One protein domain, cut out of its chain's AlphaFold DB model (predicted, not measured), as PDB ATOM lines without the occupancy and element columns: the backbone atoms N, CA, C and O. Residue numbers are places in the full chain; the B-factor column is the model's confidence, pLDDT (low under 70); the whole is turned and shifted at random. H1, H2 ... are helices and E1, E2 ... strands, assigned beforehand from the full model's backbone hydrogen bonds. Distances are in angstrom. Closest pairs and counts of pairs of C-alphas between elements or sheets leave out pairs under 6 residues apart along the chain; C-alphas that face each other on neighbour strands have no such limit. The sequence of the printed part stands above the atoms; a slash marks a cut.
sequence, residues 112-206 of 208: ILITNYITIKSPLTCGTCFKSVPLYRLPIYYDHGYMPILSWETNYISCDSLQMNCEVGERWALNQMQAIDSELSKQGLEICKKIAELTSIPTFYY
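What this domain is: This is residues 112 to 206 of the 208 residues of the protein "Predicted nucleic acid-binding protein, contains Zn-ribbon domain" of Pedobacter terrae (UniProt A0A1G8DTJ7). A long helix, H1, runs out along the domain, and the chain comes back past it through H2 and then H3, which follow one another with a corner between them; the short strand E2 folds back beside H3. E1 lies away from the three helices, between two long unnamed stretches, residues 112 to 123 and 127 to 146, the second of which leads round to the start of H1. The printed part has 95 residues, with three named helices and two named strands in the order E1, H1, H2, H3, E2; the strands pair with no named strand, and the class is mostly helix. The whole is compact, with a radius of gyration of the C-alphas of 13.4 A, and elongated in outline, spanning 40 by 25 by 24 A.

Where its parts are: The longest helix, H1, is residues 147 to 165 and measures 25.9 A from first to last C-alpha; it begins at C-alpha 147, (28.822, 15.234, -42.944). H2 is residues 170 to 178, 12.2 A long. H3 is residues 183 to 199, 24.3 A long, and ends at C-alpha 199, (35.262, 10.903, -58.576). Strand E2 is residues 203 to 205, 7.0 A long. Strand E1 is residues 124 to 126, 6.8 A long, beginning at C-alpha 124, (29.474, 3.578, -49.659).

How they stand to each other: H1 touches H3 with residues 148 to 156 alone; the closest C-alphas, those of Trp 152 and Gly 188, are 6.6 A apart. These two helices run opposite ways at a steep tilt of 38 degrees. With residues 156 to 164 alone H1 touches H2, where the closest C-alphas, those of Gln 163 and Glu 170, are 4.5 A apart. H1 and H2 also run opposite ways, at a steep tilt of 45 degrees. H2 and H3 touch only at the corner by their link, the closest C-alphas being those of Gln 176 and Leu 184 at 5.7 A; they run the same way at a shallow tilt of 29 degrees. The closest C-alphas of H3 and E2 are those of Cys 192 and Thr 203, 5.1 A apart. E1 and E2 are near each other, with 6 pairs of C-alphas within 10 A. E1 is apart from H1, H2 and H3, and E2 is apart from H1 and H2. In H1, H2 and H3 every O i to N i+4 pair is within hydrogen-bond range.

The domain as a whole: The two C-alphas farthest apart, those of Glu 167 and Ser 200, are 41.6 A apart, while the first and last printed C-alphas, those of Ile 112 and Tyr 206, are 6.5 A apart. The printed part has no cut. The link from E1 to H1, 20 residues, is long; those from H1 to H2, H2 to H3 and H3 to E2 are tight. The mean pLDDT of the printed part is 95.5, and no printed residue is under 70.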
ATOM      1  N   ILE A 112      27.885   2.230 -54.783       98.38
ATOM      2  CA  ILE A 112      26.518   2.078 -54.285       98.38
ATOM      3  C   ILE A 112      26.425   2.800 -52.940       98.38
ATOM      4  O   ILE A 112      27.160   2.443 -52.013       98.38
ATOM      5  N   LEU A 113      25.546   3.795 -52.834       98.38
ATOM      6  CA  LEU A 113      25.165   4.417 -51.566       98.38
ATOM      7  C   LEU A 113      24.100   3.531 -50.905       98.38
ATOM      8  O   LEU A 113      23.002   3.378 -51.436       98.38
ATOM      9  N   ILE A 114      24.460   2.891 -49.794       97.06
ATOM     10  CA  ILE A 114      23.631   1.904 -49.095       97.06
ATOM     11  C   ILE A 114      24.024   1.821 -47.619       97.06
ATOM     12  O   ILE A 114      25.207   1.817 -47.274       97.06
ATOM     13  N   THR A 115      23.031   1.695 -46.746       95.81
ATOM     14  CA  THR A 115      23.225   1.371 -45.331       95.81
ATOM     15  C   THR A 115      22.020   0.590 -44.798       95.81
ATOM     16  O   THR A 115      21.080   0.328 -45.544       95.81
ATOM     17  N   ASN A 116      22.073   0.162 -43.539       94.12
ATOM     18  CA  ASN A 116      20.951  -0.432 -42.809       94.12
ATOM     19  C   ASN A 116      21.140  -0.258 -41.297       94.12
ATOM     20  O   ASN A 116      22.229   0.091 -40.838       94.12
ATOM     21  N   TYR A 117      20.100  -0.540 -40.518       93.19
ATOM     22  CA  TYR A 117      20.064  -0.290 -39.079       93.19
ATOM     23  C   TYR A 117      21.060  -1.131 -38.262       93.19
ATOM     24  O   TYR A 117      21.399  -0.758 -37.142       93.19
ATOM     25  N   ILE A 118      21.550  -2.250 -38.809       90.69
ATOM     26  CA  ILE A 118      22.472  -3.168 -38.116       90.69
ATOM     27  C   ILE A 118      23.932  -2.769 -38.358       90.69
ATOM     28  O   ILE A 118      24.816  -3.032 -37.540       90.69
ATOM     29  N   THR A 119      24.233  -2.185 -39.518       90.06
ATOM     30  CA  THR A 119      25.616  -2.003 -39.944       90.06
ATOM     31  C   THR A 119      26.233  -0.714 -39.418       90.06
ATOM     32  O   THR A 119      25.649   0.358 -39.460       90.06
ATOM     33  N   ILE A 120      27.496  -0.812 -39.003       90.50
ATOM     34  CA  ILE A 120      28.354   0.346 -38.719       90.50
ATOM     35  C   ILE A 120      29.384   0.590 -39.831       90.50
ATOM     36  O   ILE A 120      30.363   1.302 -39.635       90.50
ATOM     37  N   LYS A 121      29.243  -0.075 -40.982       90.25
ATOM     38  CA  LYS A 121      30.163   0.079 -42.117       90.25
ATOM     39  C   LYS A 121      29.979   1.445 -42.779       90.25
ATOM     40  O   LYS A 121      28.989   2.126 -42.562       90.25
ATOM     41  N   SER A 122      30.927   1.807 -43.642       93.94
ATOM     42  CA  SER A 122      30.774   2.993 -44.483       93.94
ATOM     43  C   SER A 122      29.523   2.865 -45.360       93.94
ATOM     44  O   SER A 122      29.334   1.788 -45.940       93.94
ATOM     45  N   PRO A 123      28.749   3.955 -45.529       95.75
ATOM     46  CA  PRO A 123      27.540   3.983 -46.350       95.75
ATOM     47  C   PRO A 123      27.818   3.868 -47.855       95.75
ATOM     48  O   PRO A 123      26.898   3.922 -48.661       95.75
ATOM     49  N   LEU A 124      29.085   3.736 -48.264       97.00
ATOM     50  CA  LEU A 124      29.474   3.578 -49.659       97.00
ATOM     51  C   LEU A 124      30.110   2.205 -49.897       97.00
ATOM     52  O   LEU A 124      31.121   1.844 -49.280       97.00
ATOM     53  N   THR A 125      29.548   1.448 -50.836       96.81
ATOM     54  CA  THR A 125      30.033   0.129 -51.259       96.81
ATOM     55  C   THR A 125      30.617   0.197 -52.668       96.81
ATOM     56  O   THR A 125      30.079   0.847 -53.557       96.81
ATOM     57  N   CYS A 126      31.749  -0.474 -52.880       97.50
ATOM     58  CA  CYS A 126      32.382  -0.586 -54.193       97.50
ATOM     59  C   CYS A 126      31.654  -1.612 -55.069       97.50
ATOM     60  O   CYS A 126      31.563  -2.771 -54.671       97.50
ATOM     61  N   GLY A 127      31.225  -1.216 -56.268       97.00
ATOM     62  CA  GLY A 127      30.530  -2.077 -57.231       97.00
ATOM     63  C   GLY A 127      31.390  -3.186 -57.847       97.00
ATOM     64  O   GLY A 127      30.854  -4.188 -58.295       97.00
ATOM     65  N   THR A 128      32.723  -3.063 -57.811       97.06
ATOM     66  CA  THR A 128      33.637  -4.084 -58.364       97.06
ATOM     67  C   THR A 128      33.950  -5.200 -57.370       97.06
ATOM     68  O   THR A 128      34.062  -6.364 -57.737       97.06
ATOM     69  N   CYS A 129      34.159  -4.861 -56.091       95.56
ATOM     70  CA  CYS A 129      34.608  -5.830 -55.078       95.56
ATOM     71  C   CYS A 129      33.634  -6.028 -53.912       95.56
ATOM     72  O   CYS A 129      33.944  -6.798 -53.000       95.56
ATOM     73  N   PHE A 130      32.504  -5.315 -53.909       93.69
ATOM     74  CA  PHE A 130      31.435  -5.382 -52.905       93.69
ATOM     75  C   PHE A 130      31.918  -5.179 -51.460       93.69
ATOM     76  O   PHE A 130      31.397  -5.753 -50.503       93.69
ATOM     77  N   LYS A 131      32.961  -4.359 -51.295       94.00
ATOM     78  CA  LYS A 131      33.542  -3.991 -49.998       94.00
ATOM     79  C   LYS A 131      33.280  -2.524 -49.694       94.00
ATOM     80  O   LYS A 131      33.239  -1.691 -50.600       94.00
ATOM     81  N   SER A 132      33.194  -2.214 -48.403       93.44
ATOM     82  CA  SER A 132      33.018  -0.851 -47.902       93.44
ATOM     83  C   SER A 132      34.174   0.056 -48.321       93.44
ATOM     84  O   SER A 132      35.350  -0.305 -48.182       93.44
ATOM     85  N   VAL A 133      33.830   1.238 -48.815       95.94
ATOM     86  CA  VAL A 133      34.756   2.280 -49.258       95.94
ATOM     87  C   VAL A 133      35.019   3.228 -48.090       95.94
ATOM     88  O   VAL A 133      34.072   3.808 -47.562       95.94
ATOM     89  N   PRO A 134      36.272   3.409 -47.643       95.31
ATOM     90  CA  PRO A 134      36.573   4.405 -46.621       95.31
ATOM     91  C   PRO A 134      36.335   5.824 -47.143       95.31
ATOM     92  O   PRO A 134      36.964   6.218 -48.122       95.31
ATOM     93  N   LEU A 135      35.452   6.588 -46.489       96.12
ATOM     94  CA  LEU A 135      35.054   7.917 -46.968       96.12
ATOM     95  C   LEU A 135      36.240   8.883 -47.048       96.12
ATOM     96  O   LEU A 135      36.391   9.533 -48.069       96.12
ATOM     97  N   TYR A 136      37.153   8.868 -46.068       95.38
ATOM     98  CA  TYR A 136      38.374   9.699 -46.050       95.38
ATOM     99  C   TYR A 136      39.350   9.465 -47.223       95.38
ATOM    100  O   TYR A 136      40.388  10.119 -47.308       95.38
ATOM    101  N   ARG A 137      39.082   8.481 -48.094       93.38
ATOM    102  CA  ARG A 137      39.835   8.247 -49.337       93.38
ATOM    103  C   ARG A 137      39.190   8.884 -50.562       93.38
ATOM    104  O   ARG A 137      39.828   8.919 -51.611       93.38
ATOM    105  N   LEU A 138      37.936   9.308 -50.460       94.12
ATOM    106  CA  LEU A 138      37.261  10.050 -51.515       94.12
ATOM    107  C   LEU A 138      37.814  11.481 -51.557       94.12
ATOM    108  O   LEU A 138      38.319  11.967 -50.541       94.12
ATOM    109  N   PRO A 139      37.687  12.188 -52.689       93.31
ATOM    110  CA  PRO A 139      37.863  13.634 -52.712       93.31
ATOM    111  C   PRO A 139      37.029  14.314 -51.617       93.31
ATOM    112  O   PRO A 139      36.013  13.772 -51.169       93.31
ATOM    113  N   ILE A 140      37.460  15.499 -51.182       90.06
ATOM    114  CA  ILE A 140      36.719  16.283 -50.187       90.06
ATOM    115  C   ILE A 140      35.311  16.535 -50.728       90.06
ATOM    116  O   ILE A 140      35.152  17.093 -51.812       90.06
ATOM    117  N   TYR A 141      34.306  16.101 -49.972       88.94
ATOM    118  CA  TYR A 141      32.917  16.141 -50.413       88.94
ATOM    119  C   TYR A 141      32.259  17.500 -50.129       88.94
ATOM    120  O   TYR A 141      31.636  18.078 -51.018       88.94
ATOM    121  N   TYR A 142      32.399  18.022 -48.905       85.12
ATOM    122  CA  TYR A 142      31.795  19.291 -48.489       85.12
ATOM    123  C   TYR A 142      32.606  19.978 -47.391       85.12
ATOM    124  O   TYR A 142      32.873  19.338 -46.373       85.12
ATOM    125  N   ASP A 143      32.917  21.267 -47.575       82.19
ATOM    126  CA  ASP A 143      33.694  22.134 -46.673       82.19
ATOM    127  C   ASP A 143      35.067  21.533 -46.318       82.19
ATOM    128  O   ASP A 143      36.074  21.920 -46.899       82.19
ATOM    129  N   HIS A 144      35.104  20.487 -45.485       83.81
ATOM    130  CA  HIS A 144      36.285  19.672 -45.197       83.81
ATOM    131  C   HIS A 144      35.979  18.201 -44.829       83.81
ATOM    132  O   HIS A 144      36.821  17.536 -44.228       83.81
ATOM    133  N   GLY A 145      34.801  17.654 -45.132       91.12
ATOM    134  CA  GLY A 145      34.442  16.290 -44.721       91.12
ATOM    135  C   GLY A 145      33.235  15.708 -45.449       91.12
ATOM    136  O   GLY A 145      32.922  16.098 -46.572       91.12
ATOM    137  N   TYR A 146      32.566  14.757 -44.793       96.25
ATOM    138  CA  TYR A 146      31.510  13.918 -45.373       96.25
ATOM    139  C   TYR A 146      30.199  13.993 -44.580       96.25
ATOM    140  O   TYR A 146      29.360  13.100 -44.681       96.25
ATOM    141  N   MET A 147      30.008  15.055 -43.790       94.12
ATOM    142  CA  MET A 147      28.822  15.234 -42.944       94.12
ATOM    143  C   MET A 147      27.489  15.081 -43.691       94.12
ATOM    144  O   MET A 147      26.614  14.428 -43.132       94.12
ATOM    145  N   PRO A 148      27.308  15.562 -44.938       95.56
ATOM    146  CA  PRO A 148      26.062  15.313 -45.667       95.56
ATOM    147  C   PRO A 148      25.779  13.818 -45.898       95.56
ATOM    148  O   PRO A 148      24.650  13.375 -45.709       95.56
ATOM    149  N   ILE A 149      26.810  13.024 -46.215       97.38
ATOM    150  CA  ILE A 149      26.697  11.565 -46.392       97.38
ATOM    151  C   ILE A 149      26.313  10.893 -45.067       97.38
ATOM    152  O   ILE A 149      25.469  10.003 -45.026       97.38
ATOM    153  N   LEU A 150      26.924  11.331 -43.967       95.81
ATOM    154  CA  LEU A 150      26.691  10.773 -42.631       95.81
ATOM    155  C   LEU A 150      25.350  11.215 -42.032       95.81
ATOM    156  O   LEU A 150      24.739  10.478 -41.259       95.81
ATOM    157  N   SER A 151      24.873  12.402 -42.403       96.06
ATOM    158  CA  SER A 151      23.526  12.873 -42.087       96.06
ATOM    159  C   SER A 151      22.487  12.023 -42.811       96.06
ATOM    160  O   SER A 151      21.568  11.535 -42.159       96.06
ATOM    161  N   TRP A 152      22.680  11.751 -44.107       97.88
ATOM    162  CA  TRP A 152      21.834  10.806 -44.837       97.88
ATOM    163  C   TRP A 152      21.852   9.414 -44.199       97.88
ATOM    164  O   TRP A 152      20.796   8.854 -43.933       97.88
ATOM    165  N   GLU A 153      23.030   8.883 -43.854       97.25
ATOM    166  CA  GLU A 153      23.146   7.597 -43.148       97.25
ATOM    167  C   GLU A 153      22.385   7.621 -41.807       97.25
ATOM    168  O   GLU A 153      21.794   6.623 -41.396       97.25
ATOM    169  N   THR A 154      22.375   8.762 -41.112       96.38
ATOM    170  CA  THR A 154      21.596   8.979 -39.879       96.38
ATOM    171  C   THR A 154      20.111   8.911 -40.123       96.38
ATOM    172  O   THR A 154      19.447   8.098 -39.482       96.38
ATOM    173  N   ASN A 155      19.617   9.667 -41.092       97.19
ATOM    174  CA  ASN A 155      18.209   9.669 -41.458       97.19
ATOM    175  C   ASN A 155      17.747   8.280 -41.916       97.19
ATOM    176  O   ASN A 155      16.713   7.799 -41.457       97.19
ATOM    177  N   TYR A 156      18.549   7.614 -42.752       97.69
ATOM    178  CA  TYR A 156      18.244   6.283 -43.262       97.69
ATOM    179  C   TYR A 156      18.144   5.261 -42.134       97.69
ATOM    180  O   TYR A 156      17.127   4.595 -42.004       97.69
ATOM    181  N   ILE A 157      19.169   5.168 -41.280       96.25
ATOM    182  CA  ILE A 157      19.180   4.215 -40.160       96.25
ATOM    183  C   ILE A 157      18.037   4.491 -39.180       96.25
ATOM    184  O   ILE A 157      17.480   3.547 -38.631       96.25
ATOM    185  N   SER A 158      17.670   5.754 -38.958       96.38
ATOM    186  CA  SER A 158      16.515   6.085 -38.119       96.38
ATOM    187  C   SER A 158      15.208   5.578 -38.731       96.38
ATOM    188  O   SER A 158      14.400   4.993 -38.013       96.38
ATOM    189  N   CYS A 159      15.014   5.744 -40.044       97.38
ATOM    190  CA  CYS A 159      13.842   5.204 -40.737       97.38
ATOM    191  C   CYS A 159      13.833   3.668 -40.700       97.38
ATOM    192  O   CYS A 159      12.846   3.064 -40.295       97.38
ATOM    193  N   ASP A 160      14.958   3.040 -41.025       97.00
ATOM    194  CA  ASP A 160      15.103   1.583 -41.033       97.00
ATOM    195  C   ASP A 160      14.904   0.990 -39.624       97.00
ATOM    196  O   ASP A 160      14.254  -0.033 -39.440       97.00
ATOM    197  N   SER A 161      15.354   1.690 -38.578       95.94
ATOM    198  CA  SER A 161      15.094   1.288 -37.191       95.94
ATOM    199  C   SER A 161      13.616   1.381 -36.811       95.94
ATOM    200  O   SER A 161      13.154   0.536 -36.045       95.94
ATOM    201  N   LEU A 162      12.882   2.389 -37.296       96.69
ATOM    202  CA  LEU A 162      11.428   2.454 -37.106       96.69
ATOM    203  C   LEU A 162      10.743   1.300 -37.841       96.69
ATOM    204  O   LEU A 162       9.853   0.678 -37.279       96.69
ATOM    205  N   GLN A 163      11.202   0.984 -39.053       94.94
ATOM    206  CA  GLN A 163      10.652  -0.090 -39.872       94.94
ATOM    207  C   GLN A 163      10.884  -1.484 -39.274       94.94
ATOM    208  O   GLN A 163      10.021  -2.353 -39.360       94.94
ATOM    209  N   MET A 164      12.048  -1.698 -38.662       94.62
ATOM    210  CA  MET A 164      12.466  -3.012 -38.173       94.62
ATOM    211  C   MET A 164      12.123  -3.271 -36.703       94.62
ATOM    212  O   MET A 164      11.974  -4.429 -36.322       94.62
ATOM    213  N   ASN A 165      12.024  -2.229 -35.866       94.38
ATOM    214  CA  ASN A 165      11.928  -2.380 -34.405       94.38
ATOM    215  C   ASN A 165      10.753  -1.626 -33.762       94.38
ATOM    216  O   ASN A 165      10.687  -1.561 -32.533       94.38
ATOM    217  N   CYS A 166       9.857  -1.010 -34.537       92.25
ATOM    218  CA  CYS A 166       8.768  -0.207 -33.987       92.25
ATOM    219  C   CYS A 166       7.446  -0.435 -34.726       92.25
ATOM    220  O   CYS A 166       7.426  -0.707 -35.918       92.25
ATOM    221  N   GLU A 167       6.331  -0.270 -34.015       92.38
ATOM    222  CA  GLU A 167       4.996  -0.169 -34.622       92.38
ATOM    223  C   GLU A 167       4.638   1.294 -34.937       92.38
ATOM    224  O   GLU A 167       3.895   1.596 -35.872       92.38
ATOM    225  N   VAL A 168       5.181   2.239 -34.162       95.69
ATOM    226  CA  VAL A 168       4.895   3.667 -34.303       95.69
ATOM    227  C   VAL A 168       5.775   4.257 -35.400       95.69
ATOM    228  O   VAL A 168       6.998   4.256 -35.304       95.69
ATOM    229  N   GLY A 169       5.148   4.813 -36.437       95.06
ATOM    230  CA  GLY A 169       5.857   5.503 -37.519       95.06
ATOM    231  C   GLY A 169       6.494   4.587 -38.571       95.06
ATOM    232  O   GLY A 169       7.064   5.113 -39.525       95.06
ATOM    233  N   GLU A 170       6.341   3.263 -38.452       96.38
ATOM    234  CA  GLU A 170       6.842   2.242 -39.391       96.38
ATOM    235  C   GLU A 170       6.476   2.577 -40.841       96.38
ATOM    236  O   GLU A 170       7.357   2.817 -41.663       96.38
ATOM    237  N   ARG A 171       5.181   2.738 -41.138       94.88
ATOM    238  CA  ARG A 171       4.708   3.021 -42.501       94.88
ATOM    239  C   ARG A 171       5.258   4.323 -43.081       94.88
ATOM    240  O   ARG A 171       5.532   4.405 -44.276       94.88
ATOM    241  N   TRP A 172       5.396   5.364 -42.256       96.56
ATOM    242  CA  TRP A 172       5.981   6.632 -42.703       96.56
ATOM    243  C   TRP A 172       7.467   6.457 -43.030       96.56
ATOM    244  O   TRP A 172       7.919   6.923 -44.074       96.56
ATOM    245  N   ALA A 173       8.202   5.755 -42.168       97.19
ATOM    246  CA  ALA A 173       9.621   5.493 -42.341       97.19
ATOM    247  C   ALA A 173       9.902   4.603 -43.559       97.19
ATOM    248  O   ALA A 173      10.781   4.923 -44.360       97.19
ATOM    249  N   LEU A 174       9.101   3.554 -43.755       95.69
ATOM    250  CA  LEU A 174       9.162   2.698 -44.937       95.69
ATOM    251  C   LEU A 174       8.937   3.525 -46.209       95.69
ATOM    252  O   LEU A 174       9.752   3.473 -47.125       95.69
ATOM    253  N   ASN A 175       7.913   4.384 -46.239       96.50
ATOM    254  CA  ASN A 175       7.688   5.279 -47.377       96.50
ATOM    255  C   ASN A 175       8.888   6.201 -47.651       96.50
ATOM    256  O   ASN A 175       9.192   6.457 -48.815       96.50
ATOM    257  N   GLN A 176       9.596   6.683 -46.619       97.38
ATOM    258  CA  GLN A 176      10.824   7.459 -46.827       97.38
ATOM    259  C   GLN A 176      11.918   6.638 -47.523       97.38
ATOM    260  O   GLN A 176      12.656   7.187 -48.333       97.38
ATOM    261  N   MET A 177      12.032   5.341 -47.245       96.44
ATOM    262  CA  MET A 177      13.075   4.486 -47.823       96.44
ATOM    263  C   MET A 177      12.740   3.979 -49.234       96.44
ATOM    264  O   MET A 177      13.648   3.857 -50.055       96.44
ATOM    265  N   GLN A 178      11.460   3.715 -49.520       95.25
ATOM    266  CA  GLN A 178      11.026   3.091 -50.780       95.25
ATOM    267  C   GLN A 178      10.663   4.103 -51.874       95.25
ATOM    268  O   GLN A 178      10.892   3.855 -53.059       95.25
ATOM    269  N   ALA A 179      10.062   5.241 -51.511       96.56
ATOM    270  CA  ALA A 179       9.569   6.195 -52.498       96.56
ATOM    271  C   ALA A 179      10.720   7.010 -53.106       96.56
ATOM    272  O   ALA A 179      11.538   7.596 -52.395       96.56
ATOM    273  N   ILE A 180      10.768   7.078 -54.439       96.00
ATOM    274  CA  ILE A 180      11.817   7.793 -55.184       96.00
ATOM    275  C   ILE A 180      11.823   9.304 -54.917       96.00
ATOM    276  O   ILE A 180      12.866   9.950 -54.992       96.00
ATOM    277  N   ASP A 181      10.661   9.861 -54.595       96.31
ATOM    278  CA  ASP A 181      10.415  11.279 -54.360       96.31
ATOM    279  C   ASP A 181      10.353  11.646 -52.869       96.31
ATOM    280  O   ASP A 181      10.048  12.796 -52.534       96.31
ATOM    281  N   SER A 182      10.684  10.711 -51.974       97.69
ATOM    282  CA  SER A 182      10.856  11.014 -50.557       97.69
ATOM    283  C   SER A 182      12.040  11.957 -50.327       97.69
ATOM    284  O   SER A 182      12.976  12.038 -51.129       97.69
ATOM    285  N   GLU A 183      12.044  12.655 -49.192       97.56
ATOM    286  CA  GLU A 183      13.159  13.536 -48.835       97.56
ATOM    287  C   GLU A 183      14.453  12.743 -48.601       97.56
ATOM    288  O   GLU A 183      15.535  13.181 -49.000       97.56
ATOM    289  N   LEU A 184      14.343  11.533 -48.040       97.75
ATOM    290  CA  LEU A 184      15.482  10.638 -47.842       97.75
ATOM    291  C   LEU A 184      16.102  10.186 -49.178       97.75
ATOM    292  O   LEU A 184      17.328  10.229 -49.334       97.75
ATOM    293  N   SER A 185      15.273   9.809 -50.155       97.88
ATOM    294  CA  SER A 185      15.717   9.400 -51.492       97.88
ATOM    295  C   SER A 185      16.312  10.566 -52.271       97.88
ATOM    296  O   SER A 185      17.383  10.425 -52.859       97.88
ATOM    297  N   LYS A 186      15.692  11.754 -52.222       98.00
ATOM    298  CA  LYS A 186      16.246  12.976 -52.833       98.00
ATOM    299  C   LYS A 186      17.628  13.308 -52.274       98.00
ATOM    300  O   LYS A 186      18.549  13.561 -53.050       98.00
ATOM    301  N   GLN A 187      17.794  13.253 -50.949       97.94
ATOM    302  CA  GLN A 187      19.085  13.475 -50.295       97.94
ATOM    303  C   GLN A 187      20.137  12.460 -50.775       97.94
ATOM    304  O   GLN A 187      21.250  12.844 -51.136       97.94
ATOM    305  N   GLY A 188      19.784  11.173 -50.816       98.06
ATOM    306  CA  GLY A 188      20.676  10.107 -51.269       98.06
ATOM    307  C   GLY A 188      21.069  10.217 -52.745       98.06
ATOM    308  O   GLY A 188      22.240  10.057 -53.093       98.06
ATOM    309  N   LEU A 189      20.116  10.545 -53.618       98.25
ATOM    310  CA  LEU A 189      20.356  10.763 -55.046       98.25
ATOM    311  C   LEU A 189      21.273  11.965 -55.292       98.25
ATOM    312  O   LEU A 189      22.160  11.887 -56.142       98.25
ATOM    313  N   GLU A 190      21.113  13.050 -54.534       98.06
ATOM    314  CA  GLU A 190      21.999  14.213 -54.628       98.06
ATOM    315  C   GLU A 190      23.429  13.876 -54.189       98.06
ATOM    316  O   GLU A 190      24.396  14.238 -54.864       98.06
ATOM    317  N   ILE A 191      23.576  13.075 -53.128       98.31
ATOM    318  CA  ILE A 191      24.880  12.538 -52.722       98.31
ATOM    319  C   ILE A 191      25.506  11.702 -53.838       98.31
ATOM    320  O   ILE A 191      26.690  11.866 -54.138       98.31
ATOM    321  N   CYS A 192      24.726  10.829 -54.477       98.31
ATOM    322  CA  CYS A 192      25.214   9.997 -55.573       98.31
ATOM    323  C   CYS A 192      25.723  10.844 -56.745       98.31
ATOM    324  O   CYS A 192      26.840  10.619 -57.215       98.31
ATOM    325  N   LYS A 193      24.955  11.857 -57.169       98.25
ATOM    326  CA  LYS A 193      25.385  12.800 -58.213       98.25
ATOM    327  C   LYS A 193      26.697  13.473 -57.835       98.25
ATOM    328  O   LYS A 193      27.643  13.451 -58.620       98.25
ATOM    329  N   LYS A 194      26.797  13.986 -56.606       97.94
ATOM    330  CA  LYS A 194      27.989  14.711 -56.170       97.94
ATOM    331  C   LYS A 194      29.232  13.828 -56.088       97.94
ATOM    332  O   LYS A 194      30.315  14.247 -56.495       97.94
ATOM    333  N   ILE A 195      29.098  12.594 -55.595       97.69
ATOM    334  CA  ILE A 195      30.202  11.623 -55.598       97.69
ATOM    335  C   ILE A 195      30.624  11.320 -57.038       97.69
ATOM    336  O   ILE A 195      31.825  11.297 -57.317       97.69
ATOM    337  N   ALA A 196      29.670  11.126 -57.953       98.00
ATOM    338  CA  ALA A 196      29.968  10.845 -59.352       98.00
ATOM    339  C   ALA A 196      30.714  12.002 -60.032       98.00
ATOM    340  O   ALA A 196      31.710  11.756 -60.710       98.00
ATOM    341  N   GLU A 197      30.314  13.251 -59.783       97.44
ATOM    342  CA  GLU A 197      31.036  14.445 -60.246       97.44
ATOM    343  C   GLU A 197      32.481  14.479 -59.732       97.44
ATOM    344  O   GLU A 197      33.422  14.639 -60.507       97.44
ATOM    345  N   LEU A 198      32.670  14.303 -58.420       96.56
ATOM    346  CA  LEU A 198      33.979  14.437 -57.775       96.56
ATOM    347  C   LEU A 198      34.951  13.312 -58.142       96.56
ATOM    348  O   LEU A 198      36.161  13.524 -58.188       96.56
ATOM    349  N   THR A 199      34.437  12.101 -58.353       96.31
ATOM    350  CA  THR A 199      35.262  10.903 -58.576       96.31
ATOM    351  C   THR A 199      35.338  10.483 -60.037       96.31
ATOM    352  O   THR A 199      36.201   9.679 -60.383       96.31
ATOM    353  N   SER A 200      34.447  10.999 -60.892       97.19
ATOM    354  CA  SER A 200      34.209  10.477 -62.244       97.19
ATOM    355  C   SER A 200      33.857   8.978 -62.262       97.19
ATOM    356  O   SER A 200      34.142   8.281 -63.236       97.19
ATOM    357  N   ILE A 201      33.262   8.467 -61.177       98.00
ATOM    358  CA  ILE A 201      32.807   7.078 -61.040       98.00
ATOM    359  C   ILE A 201      31.280   7.081 -60.897       98.00
ATOM    360  O   ILE A 201      30.767   7.730 -59.979       98.00
ATOM    361  N   PRO A 202      30.536   6.351 -61.751       98.38
ATOM    362  CA  PRO A 202      29.090   6.220 -61.614       98.38
ATOM    363  C   PRO A 202      28.709   5.806 -60.192       98.38
ATOM    364  O   PRO A 202      29.303   4.893 -59.622       98.38
ATOM    365  N   THR A 203      27.743   6.493 -59.595       98.56
ATOM    366  CA  THR A 203      27.322   6.232 -58.216       98.56
ATOM    367  C   THR A 203      25.814   6.079 -58.184       98.56
ATOM    368  O   THR A 203      25.094   6.933 -58.696       98.56
ATOM    369  N   PHE A 204      25.348   4.981 -57.599       98.38
ATOM    370  CA  PHE A 204      23.945   4.592 -57.595       98.38
ATOM    371  C   PHE A 204      23.389   4.563 -56.179       98.38
ATOM    372  O   PHE A 204      24.077   4.176 -55.233       98.38
ATOM    373  N   TYR A 205      22.125   4.949 -56.059       98.00
ATOM    374  CA  TYR A 205      21.366   4.856 -54.823       98.00
ATOM    375  C   TYR A 205      20.699   3.486 -54.726       98.00
ATOM    376  O   TYR A 205      20.068   3.044 -55.688       98.00
ATOM    377  N   TYR A 206      20.847   2.806 -53.591       96.19
ATOM    378  CA  TYR A 206      20.121   1.568 -53.332       96.19
ATOM    379  C   TYR A 206      18.743   1.882 -52.743       96.19
ATOM    380  O   TYR A 206      18.658   2.505 -51.687       96.19
TER     381      TYR A 206